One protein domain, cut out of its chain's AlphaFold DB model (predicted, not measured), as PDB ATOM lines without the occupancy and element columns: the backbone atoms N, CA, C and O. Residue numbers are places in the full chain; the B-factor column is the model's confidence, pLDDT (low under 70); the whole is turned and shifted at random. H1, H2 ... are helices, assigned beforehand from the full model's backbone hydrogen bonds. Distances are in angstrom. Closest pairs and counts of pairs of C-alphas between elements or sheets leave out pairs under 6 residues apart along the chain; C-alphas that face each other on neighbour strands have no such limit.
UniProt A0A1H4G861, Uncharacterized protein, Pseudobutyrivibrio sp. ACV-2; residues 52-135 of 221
ATOM      1  N   ALA A  52      39.363  41.294  11.021       76.25
ATOM      2  CA  ALA A  52      39.792  41.029   9.648       76.25
ATOM      3  C   ALA A  52      40.033  39.535   9.350       76.25
ATOM      4  O   ALA A  52      39.682  39.066   8.269       76.25
ATOM      5  N   TYR A  53      40.609  38.774  10.291       79.69
ATOM      6  CA  TYR A  53      40.745  37.318  10.156       79.69
ATOM      7  C   TYR A  53      39.377  36.638  10.129       79.69
ATOM      8  O   TYR A  53      39.121  35.781   9.285       79.69
ATOM      9  N   THR A  54      38.493  37.038  11.041       78.88
ATOM     10  CA  THR A  54      37.156  36.453  11.175       78.88
ATOM     11  C   THR A  54      36.318  36.702   9.922       78.88
ATOM     12  O   THR A  54      35.726  35.770   9.381       78.88
ATOM     13  N   ASP A  55      36.326  37.930   9.404       84.31
ATOM     14  CA  ASP A  55      35.625  38.307   8.175       84.31
ATOM     15  C   ASP A  55      36.169  37.566   6.956       84.31
ATOM     16  O   ASP A  55      35.401  37.071   6.128       84.31
ATOM     17  N   TYR A  56      37.494  37.443   6.864       86.62
ATOM     18  CA  TYR A  56      38.152  36.692   5.804       86.62
ATOM     19  C   TYR A  56      37.731  35.218   5.801       86.62
ATOM     20  O   TYR A  56      37.288  34.706   4.771       86.62
ATOM     21  N   VAL A  57      37.816  34.550   6.957       86.50
ATOM     22  CA  VAL A  57      37.436  33.138   7.097       86.50
ATOM     23  C   VAL A  57      35.956  32.941   6.793       86.50
ATOM     24  O   VAL A  57      35.616  32.055   6.015       86.50
ATOM     25  N   ASN A  58      35.080  33.803   7.313       89.12
ATOM     26  CA  ASN A  58      33.643  33.724   7.053       89.12
ATOM     27  C   ASN A  58      33.309  33.893   5.566       89.12
ATOM     28  O   ASN A  58      32.451  33.182   5.039       89.12
ATOM     29  N   LYS A  59      33.981  34.822   4.877       90.81
ATOM     30  CA  LYS A  59      33.785  35.035   3.442       90.81
ATOM     31  C   LYS A  59      34.257  33.833   2.628       90.81
ATOM     32  O   LYS A  59      33.524  33.385   1.750       90.81
ATOM     33  N   MET A  60      35.446  33.311   2.930       90.88
ATOM     34  CA  MET A  60      35.976  32.122   2.264       90.88
ATOM     35  C   MET A  60      35.053  30.917   2.491       90.88
ATOM     36  O   MET A  60      34.627  30.296   1.524       90.88
ATOM     37  N   ASP A  61      34.665  30.641   3.738       94.19
ATOM     38  CA  ASP A  61      33.754  29.541   4.080       94.19
ATOM     39  C   ASP A  61      32.411  29.662   3.356       94.19
ATOM     40  O   ASP A  61      31.926  28.675   2.815       94.19
ATOM     41  N   SER A  62      31.831  30.863   3.293       95.56
ATOM     42  CA  SER A  62      30.573  31.110   2.578       95.56
ATOM     43  C   SER A  62      30.674  30.748   1.094       95.56
ATOM     44  O   SER A  62      29.796  30.080   0.546       95.56
ATOM     45  N   ILE A  63      31.764  31.146   0.434       95.25
ATOM     46  CA  ILE A  63      31.988  30.849  -0.986       95.25
ATOM     47  C   ILE A  63      32.249  29.353  -1.193       95.25
ATOM     48  O   ILE A  63      31.693  28.756  -2.115       95.25
ATOM     49  N   LEU A  64      33.058  28.726  -0.336       94.56
ATOM     50  CA  LEU A  64      33.355  27.297  -0.429       94.56
ATOM     51  C   LEU A  64      32.130  26.426  -0.134       94.56
ATOM     52  O   LEU A  64      31.955  25.398  -0.785       94.56
ATOM     53  N   ASP A  65      31.266  26.826   0.801       95.88
ATOM     54  CA  ASP A  65      30.008  26.129   1.078       95.88
ATOM     55  C   ASP A  65      29.075  26.184  -0.141       95.88
ATOM     56  O   ASP A  65      28.551  25.142  -0.538       95.88
ATOM     57  N   LYS A  66      28.936  27.349  -0.795       95.19
ATOM     58  CA  LYS A  66      28.176  27.475  -2.053       95.19
ATOM     59  C   LYS A  66      28.715  26.532  -3.128       95.19
ATOM     60  O   LYS A  66      27.954  25.761  -3.706       95.19
ATOM     61  N   LEU A  67      30.031  26.529  -3.345       93.81
ATOM     62  CA  LEU A  67      30.666  25.632  -4.316       93.81
ATOM     63  C   LEU A  67      30.456  24.153  -3.960       93.81
ATOM     64  O   LEU A  67      30.145  23.350  -4.836       93.81
ATOM     65  N   GLY A  68      30.566  23.796  -2.680       92.31
ATOM     66  CA  GLY A  68      30.343  22.434  -2.192       92.31
ATOM     67  C   GLY A  68      28.905  21.948  -2.334       92.31
ATOM     68  O   GLY A  68      28.680  20.749  -2.476       92.31
ATOM     69  N   ASN A  69      27.944  22.869  -2.332       94.38
ATOM     70  CA  ASN A  69      26.528  22.585  -2.548       94.38
ATOM     71  C   ASN A  69      26.103  22.727  -4.022       94.38
ATOM     72  O   ASN A  69      24.914  22.622  -4.317       94.38
ATOM     73  N   ALA A  70      27.051  22.954  -4.941       92.94
ATOM     74  CA  ALA A  70      26.794  23.242  -6.355       92.94
ATOM     75  C   ALA A  70      25.888  24.471  -6.590       92.94
ATOM     76  O   ALA A  70      25.151  24.540  -7.575       92.94
ATOM     77  N   GLU A  71      25.951  25.448  -5.690       95.06
ATOM     78  CA  GLU A  71      25.284  26.737  -5.830       95.06
ATOM     79  C   GLU A  71      26.115  27.685  -6.704       95.06
ATOM     80  O   GLU A  71      27.350  27.652  -6.719       95.06
ATOM     81  N   GLU A  72      25.431  28.563  -7.437       92.62
ATOM     82  CA  GLU A  72      26.094  29.579  -8.247       92.62
ATOM     83  C   GLU A  72      26.703  30.669  -7.348       92.62
ATOM     84  O   GLU A  72      26.044  31.225  -6.466       92.62
ATOM     85  N   ILE A  73      27.974  30.995  -7.590       93.94
ATOM     86  CA  ILE A  73      28.646  32.141  -6.970       93.94
ATOM     87  C   ILE A  73      28.625  33.331  -7.930       93.94
ATOM     88  O   ILE A  73      28.731  33.179  -9.148       93.94
ATOM     89  N   SER A  74      28.520  34.539  -7.388       94.88
ATOM     90  CA  SER A  74      28.547  35.757  -8.195       94.88
ATOM     91  C   SER A  74      29.900  35.957  -8.891       94.88
ATOM     92  O   SER A  74      30.941  35.473  -8.441       94.88
ATOM     93  N   GLN A  75      29.911  36.751  -9.966       93.94
ATOM     94  CA  GLN A  75      31.147  37.137 -10.664       93.94
ATOM     95  C   GLN A  75      32.179  37.775  -9.717       93.94
ATOM     96  O   GLN A  75      33.365  37.469  -9.808       93.94
ATOM     97  N   ASN A  76      31.727  38.597  -8.766       94.06
ATOM     98  CA  ASN A  76      32.601  39.243  -7.784       94.06
ATOM     99  C   ASN A  76      33.208  38.234  -6.798       94.06
ATOM    100  O   ASN A  76      34.391  38.324  -6.474       94.06
ATOM    101  N   GLU A  77      32.418  37.264  -6.328       92.38
ATOM    102  CA  GLU A  77      32.910  36.184  -5.463       92.38
ATOM    103  C   GLU A  77      33.927  35.313  -6.200       92.38
ATOM    104  O   GLU A  77      34.968  34.986  -5.635       92.38
ATOM    105  N   LYS A  78      33.674  35.012  -7.477       92.81
ATOM    106  CA  LYS A  78      34.596  34.251  -8.324       92.81
ATOM    107  C   LYS A  78      35.922  34.982  -8.539       92.81
ATOM    108  O   LYS A  78      36.978  34.379  -8.391       92.81
ATOM    109  N   GLN A  79      35.881  36.273  -8.869       92.00
ATOM    110  CA  GLN A  79      37.091  37.086  -9.037       92.00
ATOM    111  C   GLN A  79      37.902  37.168  -7.744       92.00
ATOM    112  O   GLN A  79      39.121  37.003  -7.773       92.00
ATOM    113  N   TRP A  80      37.223  37.382  -6.615       93.06
ATOM    114  CA  TRP A  80      37.872  37.409  -5.310       93.06
ATOM    115  C   TRP A  80      38.525  36.061  -4.985       93.06
ATOM    116  O   TRP A  80      39.715  36.030  -4.698       93.06
ATOM    117  N   LEU A  81      37.791  34.950  -5.115       92.50
ATOM    118  CA  LEU A  81      38.310  33.606  -4.854       92.50
ATOM    119  C   LEU A  81      39.528  33.279  -5.727       92.50
ATOM    120  O   LEU A  81      40.518  32.760  -5.222       92.50
ATOM    121  N   ASN A  82      39.481  33.620  -7.017       89.50
ATOM    122  CA  ASN A  82      40.609  33.414  -7.921       89.50
ATOM    123  C   ASN A  82      41.849  34.194  -7.463       89.50
ATOM    124  O   ASN A  82      42.939  33.634  -7.441       89.50
ATOM    125  N   SER A  83      41.686  35.457  -7.054       87.31
ATOM    126  CA  SER A  83      42.793  36.254  -6.510       87.31
ATOM    127  C   SER A  83      43.372  35.635  -5.236       87.31
ATOM    128  O   SER A  83      44.586  35.633  -5.057       87.31
ATOM    129  N   GLU A  84      42.525  35.098  -4.358       88.44
ATOM    130  CA  GLU A  84      42.983  34.441  -3.132       88.44
ATOM    131  C   GLU A  84      43.760  33.158  -3.428       88.44
ATOM    132  O   GLU A  84      44.814  32.932  -2.838       88.44
ATOM    133  N   ILE A  85      43.292  32.338  -4.373       89.81
ATOM    134  CA  ILE A  85      43.999  31.127  -4.807       89.81
ATOM    135  C   ILE A  85      45.396  31.482  -5.343       89.81
ATOM    136  O   ILE A  85      46.372  30.837  -4.961       89.81
ATOM    137  N   GLU A  86      45.519  32.540  -6.147       86.44
ATOM    138  CA  GLU A  86      46.814  33.041  -6.634       86.44
ATOM    139  C   GLU A  86      47.730  33.489  -5.483       86.44
ATOM    140  O   GLU A  86      48.915  33.141  -5.431       86.44
ATOM    141  N   SER A  87      47.191  34.219  -4.503       82.44
ATOM    142  CA  SER A  87      47.929  34.625  -3.299       82.44
ATOM    143  C   SER A  87      48.395  33.426  -2.462       82.44
ATOM    144  O   SER A  87      49.501  33.443  -1.911       82.44
ATOM    145  N   ILE A  88      47.596  32.358  -2.397       84.44
ATOM    146  CA  ILE A  88      47.945  31.106  -1.713       84.44
ATOM    147  C   ILE A  88      49.064  30.374  -2.459       84.44
ATOM    148  O   ILE A  88      50.062  29.999  -1.843       84.44
ATOM    149  N   ILE A  89      48.933  30.196  -3.777       84.31
ATOM    150  CA  ILE A  89      49.921  29.497  -4.616       84.31
ATOM    151  C   ILE A  89      51.262  30.236  -4.614       84.31
ATOM    152  O   ILE A  89      52.314  29.605  -4.499       84.31
ATOM    153  N   SER A  90      51.234  31.567  -4.682       82.50
ATOM    154  CA  SER A  90      52.434  32.409  -4.627       82.50
ATOM    155  C   SER A  90      53.070  32.497  -3.234       82.50
ATOM    156  O   SER A  90      54.172  33.031  -3.096       82.50
ATOM    157  N   GLY A  91      52.420  31.958  -2.196       75.56
ATOM    158  CA  GLY A  91      52.950  31.933  -0.834       75.56
ATOM    159  C   GLY A  91      52.942  33.296  -0.135       75.56
ATOM    160  O   GLY A  91      53.716  33.499   0.804       75.56
ATOM    161  N   GLN A  92      52.079  34.229  -0.558       72.50
ATOM    162  CA  GLN A  92      51.931  35.546   0.083       72.50
ATOM    163  C   GLN A  92      51.517  35.416   1.556       72.50
ATOM    164  O   GLN A  92      51.978  36.162   2.423       72.50
ATOM    165  N   TYR A  93      50.710  34.400   1.858       68.12
ATOM    166  CA  TYR A  93      50.400  33.978   3.215       68.12
ATOM    167  C   TYR A  93      51.500  33.025   3.684       68.12
ATOM    168  O   TYR A  93      51.399  31.816   3.495       68.12
ATOM    169  N   GLY A  94      52.567  33.567   4.281       56.88
ATOM    170  CA  GLY A  94      53.781  32.845   4.706       56.88
ATOM    171  C   GLY A  94      53.582  31.555   5.521       56.88
ATOM    172  O   GLY A  94      54.534  30.798   5.691       56.88
ATOM    173  N   ALA A  95      52.356  31.281   5.980       55.78
ATOM    174  CA  ALA A  95      51.847  29.952   6.296       55.78
ATOM    175  C   ALA A  95      50.317  29.918   6.096       55.78
ATOM    176  O   ALA A  95      49.554  30.128   7.042       55.78
ATOM    177  N   PHE A  96      49.844  29.637   4.878       59.75
ATOM    178  CA  PHE A  96      48.418  29.390   4.602       59.75
ATOM    179  C   PHE A  96      47.808  28.314   5.528       59.75
ATOM    180  O   PHE A  96      46.635  28.377   5.872       59.75
ATOM    181  N   SER A  97      48.637  27.399   6.044       57.84
ATOM    182  CA  SER A  97      48.276  26.398   7.056       57.84
ATOM    183  C   SER A  97      47.781  26.964   8.397       57.84
ATOM    184  O   SER A  97      47.425  26.191   9.282       57.84
ATOM    185  N   SER A  98      47.820  28.285   8.595       64.12
ATOM    186  CA  SER A  98      47.290  28.951   9.791       64.12
ATOM    187  C   SER A  98      45.792  29.265   9.700       64.12
ATOM    188  O   SER A  98      45.159  29.505  10.733       64.12
ATOM    189  N   PHE A  99      45.202  29.229   8.504       73.44
ATOM    190  CA  PHE A  99      43.761  29.379   8.326       73.44
ATOM    191  C   PHE A  99      43.058  28.029   8.479       73.44
ATOM    192  O   PHE A  99      43.550  27.003   8.018       73.44
ATOM    193  N   SER A 100      41.908  28.035   9.151       80.06
ATOM    194  CA  SER A 100      41.075  26.849   9.344       80.06
ATOM    195  C   SER A 100      39.726  27.084   8.677       80.06
ATOM    196  O   SER A 100      38.872  27.747   9.263       80.06
ATOM    197  N   PHE A 101      39.535  26.533   7.479       87.75
ATOM    198  CA  PHE A 101      38.275  26.622   6.735       87.75
ATOM    199  C   PHE A 101      37.425  25.364   6.922       87.75
ATOM    200  O   PHE A 101      37.949  24.251   7.014       87.75
ATOM    201  N   LYS A 102      36.098  25.516   6.931       89.69
ATOM    202  CA  LYS A 102      35.147  24.395   7.066       89.69
ATOM    203  C   LYS A 102      35.226  23.415   5.901       89.69
ATOM    204  O   LYS A 102      35.077  22.214   6.100       89.69
ATOM    205  N   ARG A 103      35.444  23.939   4.695       89.31
ATOM    206  CA  ARG A 103      35.537  23.198   3.427       89.31
ATOM    207  C   ARG A 103      36.961  23.251   2.865       89.31
ATOM    208  O   ARG A 103      37.188  23.585   1.701       89.31
ATOM    209  N   GLN A 104      37.944  22.969   3.724       90.69
ATOM    210  CA  GLN A 104      39.366  22.959   3.354       90.69
ATOM    211  C   GLN A 104      39.663  22.013   2.178       90.69
ATOM    212  O   GLN A 104      40.546  22.284   1.372       90.69
ATOM    213  N   ASP A 105      38.930  20.908   2.079       91.12
ATOM    214  CA  ASP A 105      38.996  19.940   0.987       91.12
ATOM    215  C   ASP A 105      38.696  20.576  -0.376       91.12
ATOM    216  O   ASP A 105      39.466  20.392  -1.319       91.12
ATOM    217  N   ILE A 106      37.640  21.389  -0.465       92.44
ATOM    218  CA  ILE A 106      37.265  22.099  -1.694       92.44
ATOM    219  C   ILE A 106      38.350  23.103  -2.072       92.44
ATOM    220  O   ILE A 106      38.779  23.148  -3.223       92.44
ATOM    221  N   LEU A 107      38.834  23.878  -1.101       90.69
ATOM    222  CA  LEU A 107      39.888  24.860  -1.343       90.69
ATOM    223  C   LEU A 107      41.194  24.200  -1.799       90.69
ATOM    224  O   LEU A 107      41.835  24.691  -2.725       90.69
ATOM    225  N   ASN A 108      41.567  23.065  -1.206       91.12
ATOM    226  CA  ASN A 108      42.738  22.301  -1.631       91.12
ATOM    227  C   ASN A 108      42.593  21.803  -3.075       91.12
ATOM    228  O   ASN A 108      43.541  21.930  -3.845       91.12
ATOM    229  N   ASN A 109      41.419  21.289  -3.454       92.56
ATOM    230  CA  ASN A 109      41.164  20.853  -4.828       92.56
ATOM    231  C   ASN A 109      41.302  22.018  -5.817       92.56
ATOM    232  O   ASN A 109      42.005  21.886  -6.811       92.56
ATOM    233  N   LEU A 110      40.720  23.181  -5.505       91.94
ATOM    234  CA  LEU A 110      40.831  24.377  -6.348       91.94
ATOM    235  C   LEU A 110      42.283  24.847  -6.514       91.94
ATOM    236  O   LEU A 110      42.693  25.243  -7.604       91.94
ATOM    237  N   VAL A 111      43.073  24.795  -5.439       90.50
ATOM    238  CA  VAL A 111      44.498  25.144  -5.471       90.50
ATOM    239  C   VAL A 111      45.289  24.164  -6.341       90.50
ATOM    240  O   VAL A 111      46.134  24.596  -7.125       90.50
ATOM    241  N   GLU A 112      45.039  22.859  -6.230       91.75
ATOM    242  CA  GLU A 112      45.723  21.855  -7.055       91.75
ATOM    243  C   GLU A 112      45.310  21.939  -8.530       91.75
ATOM    244  O   GLU A 112      46.182  21.931  -9.400       91.75
ATOM    245  N   ASP A 113      44.022  22.123  -8.824       89.50
ATOM    246  CA  ASP A 113      43.524  22.334 -10.189       89.50
ATOM    247  C   ASP A 113      44.209  23.538 -10.841       89.50
ATOM    248  O   ASP A 113      44.688  23.458 -11.976       89.50
ATOM    249  N   LYS A 114      44.340  24.638 -10.092       87.50
ATOM    250  CA  LYS A 114      45.003  25.846 -10.574       87.50
ATOM    251  C   LYS A 114      46.497  25.633 -10.823       87.50
ATOM    252  O   LYS A 114      47.001  26.017 -11.876       87.50
ATOM    253  N   LYS A 115      47.206  24.939  -9.927       87.81
ATOM    254  CA  LYS A 115      48.615  24.559 -10.150       87.81
ATOM    255  C   LYS A 115      48.784  23.678 -11.386       87.81
ATOM    256  O   LYS A 115      49.760  23.830 -12.124       87.81
ATOM    257  N   HIS A 116      47.863  22.743 -11.613       89.69
ATOM    258  CA  HIS A 116      47.869  21.893 -12.800       89.69
ATOM    259  C   HIS A 116      47.636  22.700 -14.079       89.69
ATOM    260  O   HIS A 116      48.335  22.475 -15.071       89.69
ATOM    261  N   GLU A 117      46.703  23.651 -14.055       86.56
ATOM    262  CA  GLU A 117      46.451  24.571 -15.164       86.56
ATOM    263  C   GLU A 117      47.679  25.434 -15.474       86.56
ATOM    264  O   GLU A 117      48.123  25.473 -16.623       86.56
ATOM    265  N   ASP A 118      48.283  26.054 -14.462       83.69
ATOM    266  CA  ASP A 118      49.456  26.912 -14.639       83.69
ATOM    267  C   ASP A 118      50.657  26.117 -15.156       83.69
ATOM    268  O   ASP A 118      51.385  26.574 -16.040       83.69
ATOM    269  N   LYS A 119      50.845  24.885 -14.670       87.12
ATOM    270  CA  LYS A 119      51.863  23.976 -15.202       87.12
ATOM    271  C   LYS A 119      51.611  23.669 -16.677       87.12
ATOM    272  O   LYS A 119      52.518  23.827 -17.487       87.12
ATOM    273  N   ARG A 120      50.380  23.296 -17.041       86.94
ATOM    274  CA  ARG A 120      50.008  23.016 -18.434       86.94
ATOM    275  C   ARG A 120      50.230  24.233 -19.332       86.94
ATOM    276  O   ARG A 120      50.703  24.084 -20.456       86.94
ATOM    277  N   MET A 121      49.898  25.429 -18.851       83.38
ATOM    278  CA  MET A 121      50.124  26.670 -19.585       83.38
ATOM    279  C   MET A 121      51.618  26.924 -19.804       83.38
ATOM    280  O   MET A 121      52.035  27.244 -20.915       83.38
ATOM    281  N   ASN A 122      52.434  26.724 -18.771       83.81
ATOM    282  CA  ASN A 122      53.885  26.851 -18.868       83.81
ATOM    283  C   ASN A 122      54.496  25.828 -19.835       83.81
ATOM    284  O   ASN A 122      55.343  26.208 -20.643       83.81
ATOM    285  N   ASP A 123      54.022  24.579 -19.824       85.31
ATOM    286  CA  ASP A 123      54.466  23.531 -20.750       85.31
ATOM    287  C   ASP A 123      54.164  23.919 -22.213       85.31
ATOM    288  O   ASP A 123      55.028  23.814 -23.087       85.31
ATOM    289  N   LEU A 124      52.963  24.450 -22.480       87.38
ATOM    290  CA  LEU A 124      52.580  24.954 -23.804       87.38
ATOM    291  C   LEU A 124      53.427  26.157 -24.234       87.38
ATOM    292  O   LEU A 124      53.852  26.242 -25.387       87.38
ATOM    293  N   LEU A 125      53.705  27.086 -23.318       83.19
ATOM    294  CA  LEU A 125      54.575  28.232 -23.590       83.19
ATOM    295  C   LEU A 125      56.015  27.797 -23.878       83.19
ATOM    296  O   LEU A 125      56.678  28.396 -24.728       83.19
ATOM    297  N   GLU A 126      56.514  26.769 -23.196       88.31
ATOM    298  CA  GLU A 126      57.834  26.205 -23.463       88.31
ATOM    299  C   GLU A 126      57.882  25.524 -24.837       88.31
ATOM    300  O   GLU A 126      58.842  25.728 -25.583       88.31
ATOM    301  N   GLN A 127      56.831  24.788 -25.207       82.38
ATOM    302  CA  GLN A 127      56.708  24.185 -26.532       82.38
ATOM    303  C   GLN A 127      56.687  25.250 -27.636       82.38
ATOM    304  O   GLN A 127      57.496  25.182 -28.554       82.38
ATOM    305  N   LEU A 128      55.883  26.309 -27.489       81.25
ATOM    306  CA  LEU A 128      55.858  27.426 -28.441       81.25
ATOM    307  C   LEU A 128      57.216  28.127 -28.573       81.25
ATOM    308  O   LEU A 128      57.603  28.541 -29.665       81.25
ATOM    309  N   LYS A 129      57.968  28.262 -27.473       82.38
ATOM    310  CA  LYS A 129      59.330  28.817 -27.515       82.38
ATOM    311  C   LYS A 129      60.289  27.905 -28.278       82.38
ATOM    312  O   LYS A 129      61.091  28.419 -29.056       82.38
ATOM    313  N   LYS A 130      60.208  26.586 -28.075       80.94
ATOM    314  CA  LYS A 130      61.014  25.598 -28.811       80.94
ATOM    315  C   LYS A 130      60.671  25.604 -30.296       80.94
ATOM    316  O   LYS A 130      61.583  25.682 -31.111       80.94
ATOM    317  N   ASP A 131      59.388  25.632 -30.640       74.50
ATOM    318  CA  ASP A 131      58.925  25.666 -32.028       74.50
ATOM    319  C   ASP A 131      59.375  26.957 -32.726       74.50
ATOM    320  O   ASP A 131      59.913  26.914 -33.830       74.50
ATOM    321  N   LYS A 132      59.286  28.109 -32.047       72.12
ATOM    322  CA  LYS A 132      59.808  29.385 -32.561       72.12
ATOM    323  C   LYS A 132      61.322  29.364 -32.796       72.12
ATOM    324  O   LYS A 132      61.796  30.024 -33.711       72.12
ATOM    325  N   GLN A 133      62.086  28.649 -31.972       66.19
ATOM    326  CA  GLN A 133      63.536  28.503 -32.151       66.19
ATOM    327  C   GLN A 133      63.899  27.465 -33.223       66.19
ATOM    328  O   GLN A 133      64.929  27.605 -33.878       66.19
ATOM    329  N   ALA A 134      63.060  26.443 -33.413       59.72
ATOM    330  CA  ALA A 134      63.209  25.439 -34.464       59.72
ATOM    331  C   ALA A 134      62.891  26.004 -35.860       59.72
ATOM    332  O   ALA A 134      63.467  25.561 -36.853       59.72
ATOM    333  N   ILE A 135      62.031  27.027 -35.935       57.66
ATOM    334  CA  ILE A 135      61.837  27.854 -37.128       57.66
ATOM    335  C   ILE A 135      63.051  28.789 -37.263       57.66
ATOM    336  O   ILE A 135      63.042  29.951 -36.863       57.66
TER     337      ILE A 135
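Overview. This is residues 52 to 135 of the 221 residues of an uncharacterized protein of Pseudobutyrivibrio sp. ACV-2 (UniProt A0A1H4G861). A long helix, H3, packs with its first part on the ends of two shorter helices, H1 and H2; from residue 116 on it sticks out as an arm. The printed part has 84 residues with three named helices, in the order H1, H2, H3: all helix, packing mostly crossed. It is loose, with a radius of gyration of the C-alphas of 16.2 A, and spans 54 by 30 by 21 A.

Arrangement. Start at H1, residues 52 to 68; it only just touches H2, residues 75 to 89, with 3 pairs of C-alphas within 8 A, the closest Ile 63 and Glu 77, 7.0 A. H1's residues 64 to 68 alone touch H3, residues 104 to 134, about perpendicular at 81 degrees; the closest C-alphas are Leu 64 and Ile 106, 6.6 A. H2's residues 85 to 89 alone touch H3, about perpendicular at 76 degrees; the closest C-alphas are Ile 85 and Val 111, 6.0 A. In H1, H2 and H3 every O i to N i+4 pair is within hydrogen-bond range.

Along the chain. Find C-alpha 52 at (39.792, 41.029, 9.648); H1 runs 24.0 A, H2 21.2 A, and H3 44.8 A to C-alpha 134 at (63.209, 25.439, -34.464).

Size, cuts and confidence. The printed part has no cut; the link H2 to H3 is long, and pLDDT is under 70 at residues 93 to 98 and 133 to 135.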